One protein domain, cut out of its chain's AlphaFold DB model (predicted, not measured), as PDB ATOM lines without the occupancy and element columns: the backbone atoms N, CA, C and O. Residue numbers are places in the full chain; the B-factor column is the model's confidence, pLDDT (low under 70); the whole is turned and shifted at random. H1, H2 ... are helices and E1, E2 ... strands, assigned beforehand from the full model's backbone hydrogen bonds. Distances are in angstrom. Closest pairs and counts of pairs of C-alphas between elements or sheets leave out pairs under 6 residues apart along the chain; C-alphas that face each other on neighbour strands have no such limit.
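What this domain is: This is residues 254 to 311 of the 563 residues of an uncharacterized protein of Cyanobacteria bacterium QH_9_48_43 (UniProt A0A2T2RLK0). A ribbon of two antiparallel strands, E1 and E2, with the long helix H2 set off from it, makes a loose, open frame. The short helix H1 lies at one end of it, between E1 and H2 along the chain, and residues 293 to 301 lead back from H2 to E2. The printed part has 58 residues with two named helices and two named strands, in the order E1, H1, H2, E2, a mixed class. It is loose, with a radius of gyration of the C-alphas of 12.9 A, and elongated, spanning 40 by 24 by 21 A.

Where its parts are: E1, residues 257 to 263, begins at C-alpha 257 (10.311, -31.876, 2.843) and is 18.8 A long. E2, residues 302 to 308, is 19.4 A long and ends at C-alpha 308 (9.927, -27.167, -1.595). H2, residues 275 to 292, is 25.3 A long; H1 is residues 266 to 271, 8.7 A.

How they stand to each other: E1 and E2 are antiparallel at 156 degrees, with N 260 and O 305 within hydrogen-bond range at 2.9 A. E1 and H2 are apart, as are H1 and E2. H1 and H2 are close but not clearly touching; their closest C-alphas, of Ile 269 and Val 275, are 7.6 A apart. They run opposite ways at a steep tilt of 37 degrees, only just past shallow. In H1 and H2 every O i to N i+4 pair is within hydrogen-bond range.

The domain as a whole: The C-alphas farthest apart, of Lys 272 and Leu 311, are 40.6 A apart. The printed part has no cut and no long link. Residues 258 and 308 are under pLDDT 70.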
ATOM      1  N   GLN A 254       9.454 -29.143  10.367       78.06
ATOM      2  CA  GLN A 254       9.566 -30.606  10.329       78.06
ATOM      3  C   GLN A 254       9.002 -31.190   9.029       78.06
ATOM      4  O   GLN A 254       9.593 -32.112   8.482       78.06
ATOM      5  N   ASP A 255       7.924 -30.602   8.507       75.38
ATOM      6  CA  ASP A 255       7.230 -31.045   7.291       75.38
ATOM      7  C   ASP A 255       7.683 -30.286   6.027       75.38
ATOM      8  O   ASP A 255       6.976 -30.249   5.011       75.38
ATOM      9  N   MET A 256       8.842 -29.621   6.074       72.19
ATOM     10  CA  MET A 256       9.331 -28.799   4.963       72.19
ATOM     11  C   MET A 256       9.621 -29.645   3.711       72.19
ATOM     12  O   MET A 256       9.517 -29.142   2.590       72.19
ATOM     13  N   ASP A 257       9.957 -30.926   3.893       70.75
ATOM     14  CA  ASP A 257      10.311 -31.876   2.843       70.75
ATOM     15  C   ASP A 257       9.113 -32.763   2.449       70.75
ATOM     16  O   ASP A 257       9.058 -33.967   2.710       70.75
ATOM     17  N   ILE A 258       8.130 -32.191   1.744       69.88
ATOM     18  CA  ILE A 258       7.047 -33.021   1.204       69.88
ATOM     19  C   ILE A 258       7.588 -33.859   0.054       69.88
ATOM     20  O   ILE A 258       7.888 -33.370  -1.039       69.88
ATOM     21  N   PHE A 259       7.690 -35.151   0.334       73.06
ATOM     22  CA  PHE A 259       8.074 -36.160  -0.625       73.06
ATOM     23  C   PHE A 259       6.875 -36.531  -1.503       73.06
ATOM     24  O   PHE A 259       5.880 -37.063  -1.008       73.06
ATOM     25  N   VAL A 260       6.966 -36.252  -2.803       77.69
ATOM     26  CA  VAL A 260       5.915 -36.567  -3.774       77.69
ATOM     27  C   VAL A 260       6.343 -37.772  -4.597       77.69
ATOM     28  O   VAL A 260       7.348 -37.719  -5.304       77.69
ATOM     29  N   HIS A 261       5.549 -38.842  -4.522       80.94
ATOM     30  CA  HIS A 261       5.686 -40.021  -5.368       80.94
ATOM     31  C   HIS A 261       4.555 -40.036  -6.399       80.94
ATOM     32  O   HIS A 261       3.386 -40.180  -6.041       80.94
ATOM     33  N   SER A 262       4.901 -39.863  -7.670       83.38
ATOM     34  CA  SER A 262       3.946 -39.922  -8.776       83.38
ATOM     35  C   SER A 262       4.018 -41.296  -9.430       83.38
ATOM     36  O   SER A 262       5.061 -41.640  -9.978       83.38
ATOM     37  N   ILE A 263       2.912 -42.041  -9.386       84.19
ATOM     38  CA  ILE A 263       2.779 -43.388  -9.962       84.19
ATOM     39  C   ILE A 263       1.903 -43.306 -11.212       84.19
ATOM     40  O   ILE A 263       0.767 -42.812 -11.158       84.19
ATOM     41  N   LYS A 264       2.403 -43.797 -12.347       85.31
ATOM     42  CA  LYS A 264       1.642 -43.848 -13.602       85.31
ATOM     43  C   LYS A 264       0.442 -44.795 -13.481       85.31
ATOM     44  O   LYS A 264       0.519 -45.855 -12.872       85.31
ATOM     45  N   ASP A 265      -0.696 -44.407 -14.061       84.69
ATOM     46  CA  ASP A 265      -1.938 -45.203 -14.078       84.69
ATOM     47  C   ASP A 265      -2.509 -45.602 -12.693       84.69
ATOM     48  O   ASP A 265      -3.330 -46.519 -12.600       84.69
ATOM     49  N   LEU A 266      -2.175 -44.870 -11.618       81.69
ATOM     50  CA  LEU A 266      -2.642 -45.130 -10.242       81.69
ATOM     51  C   LEU A 266      -4.159 -45.375 -10.136       81.69
ATOM     52  O   LEU A 266      -4.612 -46.294  -9.450       81.69
ATOM     53  N   GLY A 267      -4.966 -44.598 -10.865       79.81
ATOM     54  CA  GLY A 267      -6.422 -44.757 -10.880       79.81
ATOM     55  C   GLY A 267      -6.892 -46.116 -11.419       79.81
ATOM     56  O   GLY A 267      -7.902 -46.642 -10.955       79.81
ATOM     57  N   ASN A 268      -6.158 -46.719 -12.358       81.88
ATOM     58  CA  ASN A 268      -6.458 -48.051 -12.887       81.88
ATOM     59  C   ASN A 268      -6.003 -49.160 -11.927       81.88
ATOM     60  O   ASN A 268      -6.680 -50.182 -11.826       81.88
ATOM     61  N   ILE A 269      -4.904 -48.947 -11.196       79.44
ATOM     62  CA  ILE A 269      -4.406 -49.868 -10.161       79.44
ATOM     63  C   ILE A 269      -5.438 -50.009  -9.035       79.44
ATOM     64  O   ILE A 269      -5.810 -51.124  -8.662       79.44
ATOM     65  N   ILE A 270      -5.977 -48.884  -8.555       80.44
ATOM     66  CA  ILE A 270      -7.000 -48.867  -7.499       80.44
ATOM     67  C   ILE A 270      -8.288 -49.555  -7.978       80.44
ATOM     68  O   ILE A 270      -8.830 -50.409  -7.279       80.44
ATOM     69  N   LYS A 271      -8.753 -49.254  -9.203       81.38
ATOM     70  CA  LYS A 271      -9.971 -49.855  -9.786       81.38
ATOM     71  C   LYS A 271      -9.892 -51.373  -9.964       81.38
ATOM     72  O   LYS A 271     -10.927 -52.029  -9.969       81.38
ATOM     73  N   LYS A 272      -8.688 -51.933 -10.110       84.12
ATOM     74  CA  LYS A 272      -8.450 -53.380 -10.242       84.12
ATOM     75  C   LYS A 272      -8.259 -54.098  -8.896       84.12
ATOM     76  O   LYS A 272      -7.897 -55.269  -8.893       84.12
ATOM     77  N   GLY A 273      -8.496 -53.422  -7.767       76.25
ATOM     78  CA  GLY A 273      -8.374 -54.007  -6.426       76.25
ATOM     79  C   GLY A 273      -6.954 -53.991  -5.848       76.25
ATOM     80  O   GLY A 273      -6.705 -54.632  -4.834       76.25
ATOM     81  N   GLY A 274      -6.020 -53.244  -6.446       77.19
ATOM     82  CA  GLY A 274      -4.610 -53.181  -6.034       77.19
ATOM     83  C   GLY A 274      -4.312 -52.342  -4.781       77.19
ATOM     84  O   GLY A 274      -3.200 -51.839  -4.654       77.19
ATOM     85  N   VAL A 275      -5.276 -52.156  -3.875       75.56
ATOM     86  CA  VAL A 275      -5.140 -51.266  -2.703       75.56
ATOM     87  C   VAL A 275      -4.133 -51.811  -1.682       75.56
ATOM     88  O   VAL A 275      -3.276 -51.064  -1.216       75.56
ATOM     89  N   GLU A 276      -4.179 -53.109  -1.375       81.06
ATOM     90  CA  GLU A 276      -3.243 -53.752  -0.434       81.06
ATOM     91  C   GLU A 276      -1.781 -53.738  -0.929       81.06
ATOM     92  O   GLU A 276      -0.906 -53.295  -0.177       81.06
ATOM     93  N   PRO A 277      -1.473 -54.145  -2.182       79.94
ATOM     94  CA  PRO A 277      -0.120 -54.033  -2.728       79.94
ATOM     95  C   PRO A 277       0.415 -52.598  -2.739       79.94
ATOM     96  O   PRO A 277       1.579 -52.379  -2.407       79.94
ATOM     97  N   LEU A 278      -0.432 -51.615  -3.062       81.44
ATOM     98  CA  LEU A 278      -0.064 -50.200  -3.043       81.44
ATOM     99  C   LEU A 278       0.262 -49.716  -1.624       81.44
ATOM    100  O   LEU A 278       1.252 -49.019  -1.423       81.44
ATOM    101  N   GLN A 279      -0.536 -50.102  -0.627       81.94
ATOM    102  CA  GLN A 279      -0.282 -49.743   0.767       81.94
ATOM    103  C   GLN A 279       1.043 -50.330   1.269       81.94
ATOM    104  O   GLN A 279       1.825 -49.622   1.904       81.94
ATOM    105  N   LYS A 280       1.320 -51.600   0.950       83.06
ATOM    106  CA  LYS A 280       2.589 -52.253   1.292       83.06
ATOM    107  C   LYS A 280       3.777 -51.566   0.611       83.06
ATOM    108  O   LYS A 280       4.763 -51.264   1.278       83.06
ATOM    109  N   TYR A 281       3.648 -51.241  -0.675       80.50
ATOM    110  CA  TYR A 281       4.656 -50.490  -1.424       80.50
ATOM    111  C   TYR A 281       4.953 -49.130  -0.779       80.50
ATOM    112  O   TYR A 281       6.116 -48.800  -0.554       80.50
ATOM    113  N   LEU A 282       3.923 -48.364  -0.398       81.94
ATOM    114  CA  LEU A 282       4.088 -47.072   0.282       81.94
ATOM    115  C   LEU A 282       4.770 -47.211   1.654       81.94
ATOM    116  O   LEU A 282       5.615 -46.385   1.996       81.94
ATOM    117  N   GLN A 283       4.443 -48.251   2.427       82.81
ATOM    118  CA  GLN A 283       5.069 -48.521   3.726       82.81
ATOM    119  C   GLN A 283       6.552 -48.889   3.590       82.81
ATOM    120  O   GLN A 283       7.391 -48.315   4.284       82.81
ATOM    121  N   GLU A 284       6.885 -49.808   2.681       81.25
ATOM    122  CA  GLU A 284       8.268 -50.225   2.415       81.25
ATOM    123  C   GLU A 284       9.104 -49.060   1.889       81.25
ATOM    124  O   GLU A 284      10.223 -48.833   2.344       81.25
ATOM    125  N   THR A 285       8.519 -48.256   1.009       78.56
ATOM    126  CA  THR A 285       9.125 -47.037   0.484       78.56
ATOM    127  C   THR A 285       9.392 -46.000   1.578       78.56
ATOM    128  O   THR A 285      10.482 -45.431   1.654       78.56
ATOM    129  N   HIS A 286       8.420 -45.756   2.460       78.88
ATOM    130  CA  HIS A 286       8.583 -44.811   3.562       78.88
ATOM    131  C   HIS A 286       9.642 -45.289   4.567       78.88
ATOM    132  O   HIS A 286      10.483 -44.507   5.014       78.88
ATOM    133  N   MET A 287       9.663 -46.591   4.865       80.62
ATOM    134  CA  MET A 287      10.681 -47.206   5.712       80.62
ATOM    135  C   MET A 287      12.072 -47.123   5.072       80.62
ATOM    136  O   MET A 287      13.030 -46.758   5.750       80.62
ATOM    137  N   ALA A 288      12.188 -47.381   3.767       78.69
ATOM    138  CA  ALA A 288      13.441 -47.242   3.033       78.69
ATOM    139  C   ALA A 288      13.958 -45.793   3.063       78.69
ATOM    140  O   ALA A 288      15.128 -45.581   3.385       78.69
ATOM    141  N   LYS A 289      13.081 -44.795   2.854       78.19
ATOM    142  CA  LYS A 289      13.421 -43.369   3.022       78.19
ATOM    143  C   LYS A 289      13.937 -43.091   4.439       78.19
ATOM    144  O   LYS A 289      14.961 -42.431   4.595       78.19
ATOM    145  N   SER A 290      13.254 -43.594   5.468       80.31
ATOM    146  CA  SER A 290      13.625 -43.349   6.866       80.31
ATOM    147  C   SER A 290      14.952 -44.006   7.266       80.31
ATOM    148  O   SER A 290      15.713 -43.412   8.028       80.31
ATOM    149  N   VAL A 291      15.227 -45.225   6.790       80.44
ATOM    150  CA  VAL A 291      16.403 -46.020   7.188       80.44
ATOM    151  C   VAL A 291      17.625 -45.682   6.336       80.44
ATOM    152  O   VAL A 291      18.704 -45.443   6.873       80.44
ATOM    153  N   PHE A 292      17.468 -45.639   5.013       77.94
ATOM    154  CA  PHE A 292      18.582 -45.497   4.073       77.94
ATOM    155  C   PHE A 292      18.794 -44.062   3.587       77.94
ATOM    156  O   PHE A 292      19.791 -43.793   2.918       77.94
ATOM    157  N   ARG A 293      17.878 -43.133   3.915       73.00
ATOM    158  CA  ARG A 293      17.889 -41.730   3.450       73.00
ATOM    159  C   ARG A 293      18.002 -41.588   1.926       73.00
ATOM    160  O   ARG A 293      18.438 -40.555   1.426       73.00
ATOM    161  N   SER A 294      17.608 -42.620   1.188       71.19
ATOM    162  CA  SER A 294      17.614 -42.675  -0.268       71.19
ATOM    163  C   SER A 294      16.357 -43.390  -0.747       71.19
ATOM    164  O   SER A 294      15.747 -44.168  -0.012       71.19
ATOM    165  N   MET A 295      15.942 -43.083  -1.971       74.56
ATOM    166  CA  MET A 295      14.787 -43.703  -2.595       74.56
ATOM    167  C   MET A 295      15.147 -44.121  -4.011       74.56
ATOM    168  O   MET A 295      15.787 -43.371  -4.746       74.56
ATOM    169  N   ILE A 296      14.743 -45.335  -4.362       75.12
ATOM    170  CA  ILE A 296      14.960 -45.939  -5.668       75.12
ATOM    171  C   ILE A 296      13.573 -46.185  -6.245       75.12
ATOM    172  O   ILE A 296      12.740 -46.799  -5.582       75.12
ATOM    173  N   VAL A 297      13.330 -45.672  -7.445       80.75
ATOM    174  CA  VAL A 297      12.067 -45.843  -8.171       80.75
ATOM    175  C   VAL A 297      12.345 -46.252  -9.608       80.75
ATOM    176  O   VAL A 297      13.441 -46.014 -10.122       80.75
ATOM    177  N   ASP A 298      11.360 -46.873 -10.244       82.50
ATOM    178  CA  ASP A 298      11.418 -47.234 -11.656       82.50
ATOM    179  C   ASP A 298      11.140 -46.001 -12.527       82.50
ATOM    180  O   ASP A 298      10.032 -45.476 -12.540       82.50
ATOM    181  N   GLY A 299      12.147 -45.537 -13.269       78.31
ATOM    182  CA  GLY A 299      12.067 -44.301 -14.051       78.31
ATOM    183  C   GLY A 299      11.099 -44.324 -15.243       78.31
ATOM    184  O   GLY A 299      10.821 -43.260 -15.793       78.31
ATOM    185  N   GLU A 300      10.586 -45.486 -15.665       78.56
ATOM    186  CA  GLU A 300       9.586 -45.572 -16.747       78.56
ATOM    187  C   GLU A 300       8.139 -45.434 -16.246       78.56
ATOM    188  O   GLU A 300       7.242 -45.022 -16.998       78.56
ATOM    189  N   THR A 301       7.900 -45.794 -14.983       77.81
ATOM    190  CA  THR A 301       6.562 -45.918 -14.387       77.81
ATOM    191  C   THR A 301       6.324 -44.944 -13.234       77.81
ATOM    192  O   THR A 301       5.197 -44.464 -13.080       77.81
ATOM    193  N   ASP A 302       7.376 -44.571 -12.508       80.69
ATOM    194  CA  ASP A 302       7.328 -43.759 -11.301       80.69
ATOM    195  C   ASP A 302       8.271 -42.548 -11.392       80.69
ATOM    196  O   ASP A 302       9.318 -42.554 -12.041       80.69
ATOM    197  N   SER A 303       7.916 -41.468 -10.697       81.44
ATOM    198  CA  SER A 303       8.823 -40.336 -10.492       81.44
ATOM    199  C   SER A 303       8.712 -39.785  -9.081       81.44
ATOM    200  O   SER A 303       7.636 -39.760  -8.476       81.44
ATOM    201  N   VAL A 304       9.849 -39.336  -8.554       79.31
ATOM    202  CA  VAL A 304       9.961 -38.793  -7.201       79.31
ATOM    203  C   VAL A 304      10.475 -37.373  -7.252       79.31
ATOM    204  O   VAL A 304      11.382 -37.049  -8.016       79.31
ATOM    205  N   GLY A 305       9.890 -36.518  -6.427       78.25
ATOM    206  CA  GLY A 305      10.267 -35.121  -6.353       78.25
ATOM    207  C   GLY A 305      10.038 -34.557  -4.966       78.25
ATOM    208  O   GLY A 305       9.243 -35.070  -4.177       78.25
ATOM    209  N   TRP A 306      10.739 -33.468  -4.689       73.75
ATOM    210  CA  TRP A 306      10.538 -32.679  -3.487       73.75
ATOM    211  C   TRP A 306       9.693 -31.468  -3.841       73.75
ATOM    212  O   TRP A 306      10.070 -30.682  -4.713       73.75
ATOM    213  N   GLN A 307       8.566 -31.294  -3.157       74.44
ATOM    214  CA  GLN A 307       7.912 -29.993  -3.148       74.44
ATOM    215  C   GLN A 307       8.554 -29.137  -2.064       74.44
ATOM    216  O   GLN A 307       8.347 -29.360  -0.875       74.44
ATOM    217  N   SER A 308       9.350 -28.160  -2.494       69.00
ATOM    218  CA  SER A 308       9.927 -27.167  -1.595       69.00
ATOM    219  C   SER A 308       8.862 -26.153  -1.181       69.00
ATOM    220  O   SER A 308       8.198 -25.556  -2.033       69.00
ATOM    221  N   ARG A 309       8.700 -25.947   0.127       73.94
ATOM    222  CA  ARG A 309       7.905 -24.847   0.681       73.94
ATOM    223  C   ARG A 309       8.813 -23.649   0.921       73.94
ATOM    224  O   ARG A 309       9.863 -23.770   1.543       73.94
ATOM    225  N   ASN A 310       8.395 -22.477   0.451       75.44
ATOM    226  CA  ASN A 310       9.124 -21.245   0.719       75.44
ATOM    227  C   ASN A 310       8.727 -20.695   2.101       75.44
ATOM    228  O   ASN A 310       7.568 -20.350   2.316       75.44
ATOM    229  N   LEU A 311       9.696 -20.614   3.016       74.69
ATOM    230  CA  LEU A 311       9.535 -20.098   4.382       74.69
ATOM    231  C   LEU A 311      10.073 -18.664   4.553       74.69
ATOM    232  O   LEU A 311      10.389 -18.235   5.662       74.69
TER     233      LEU A 311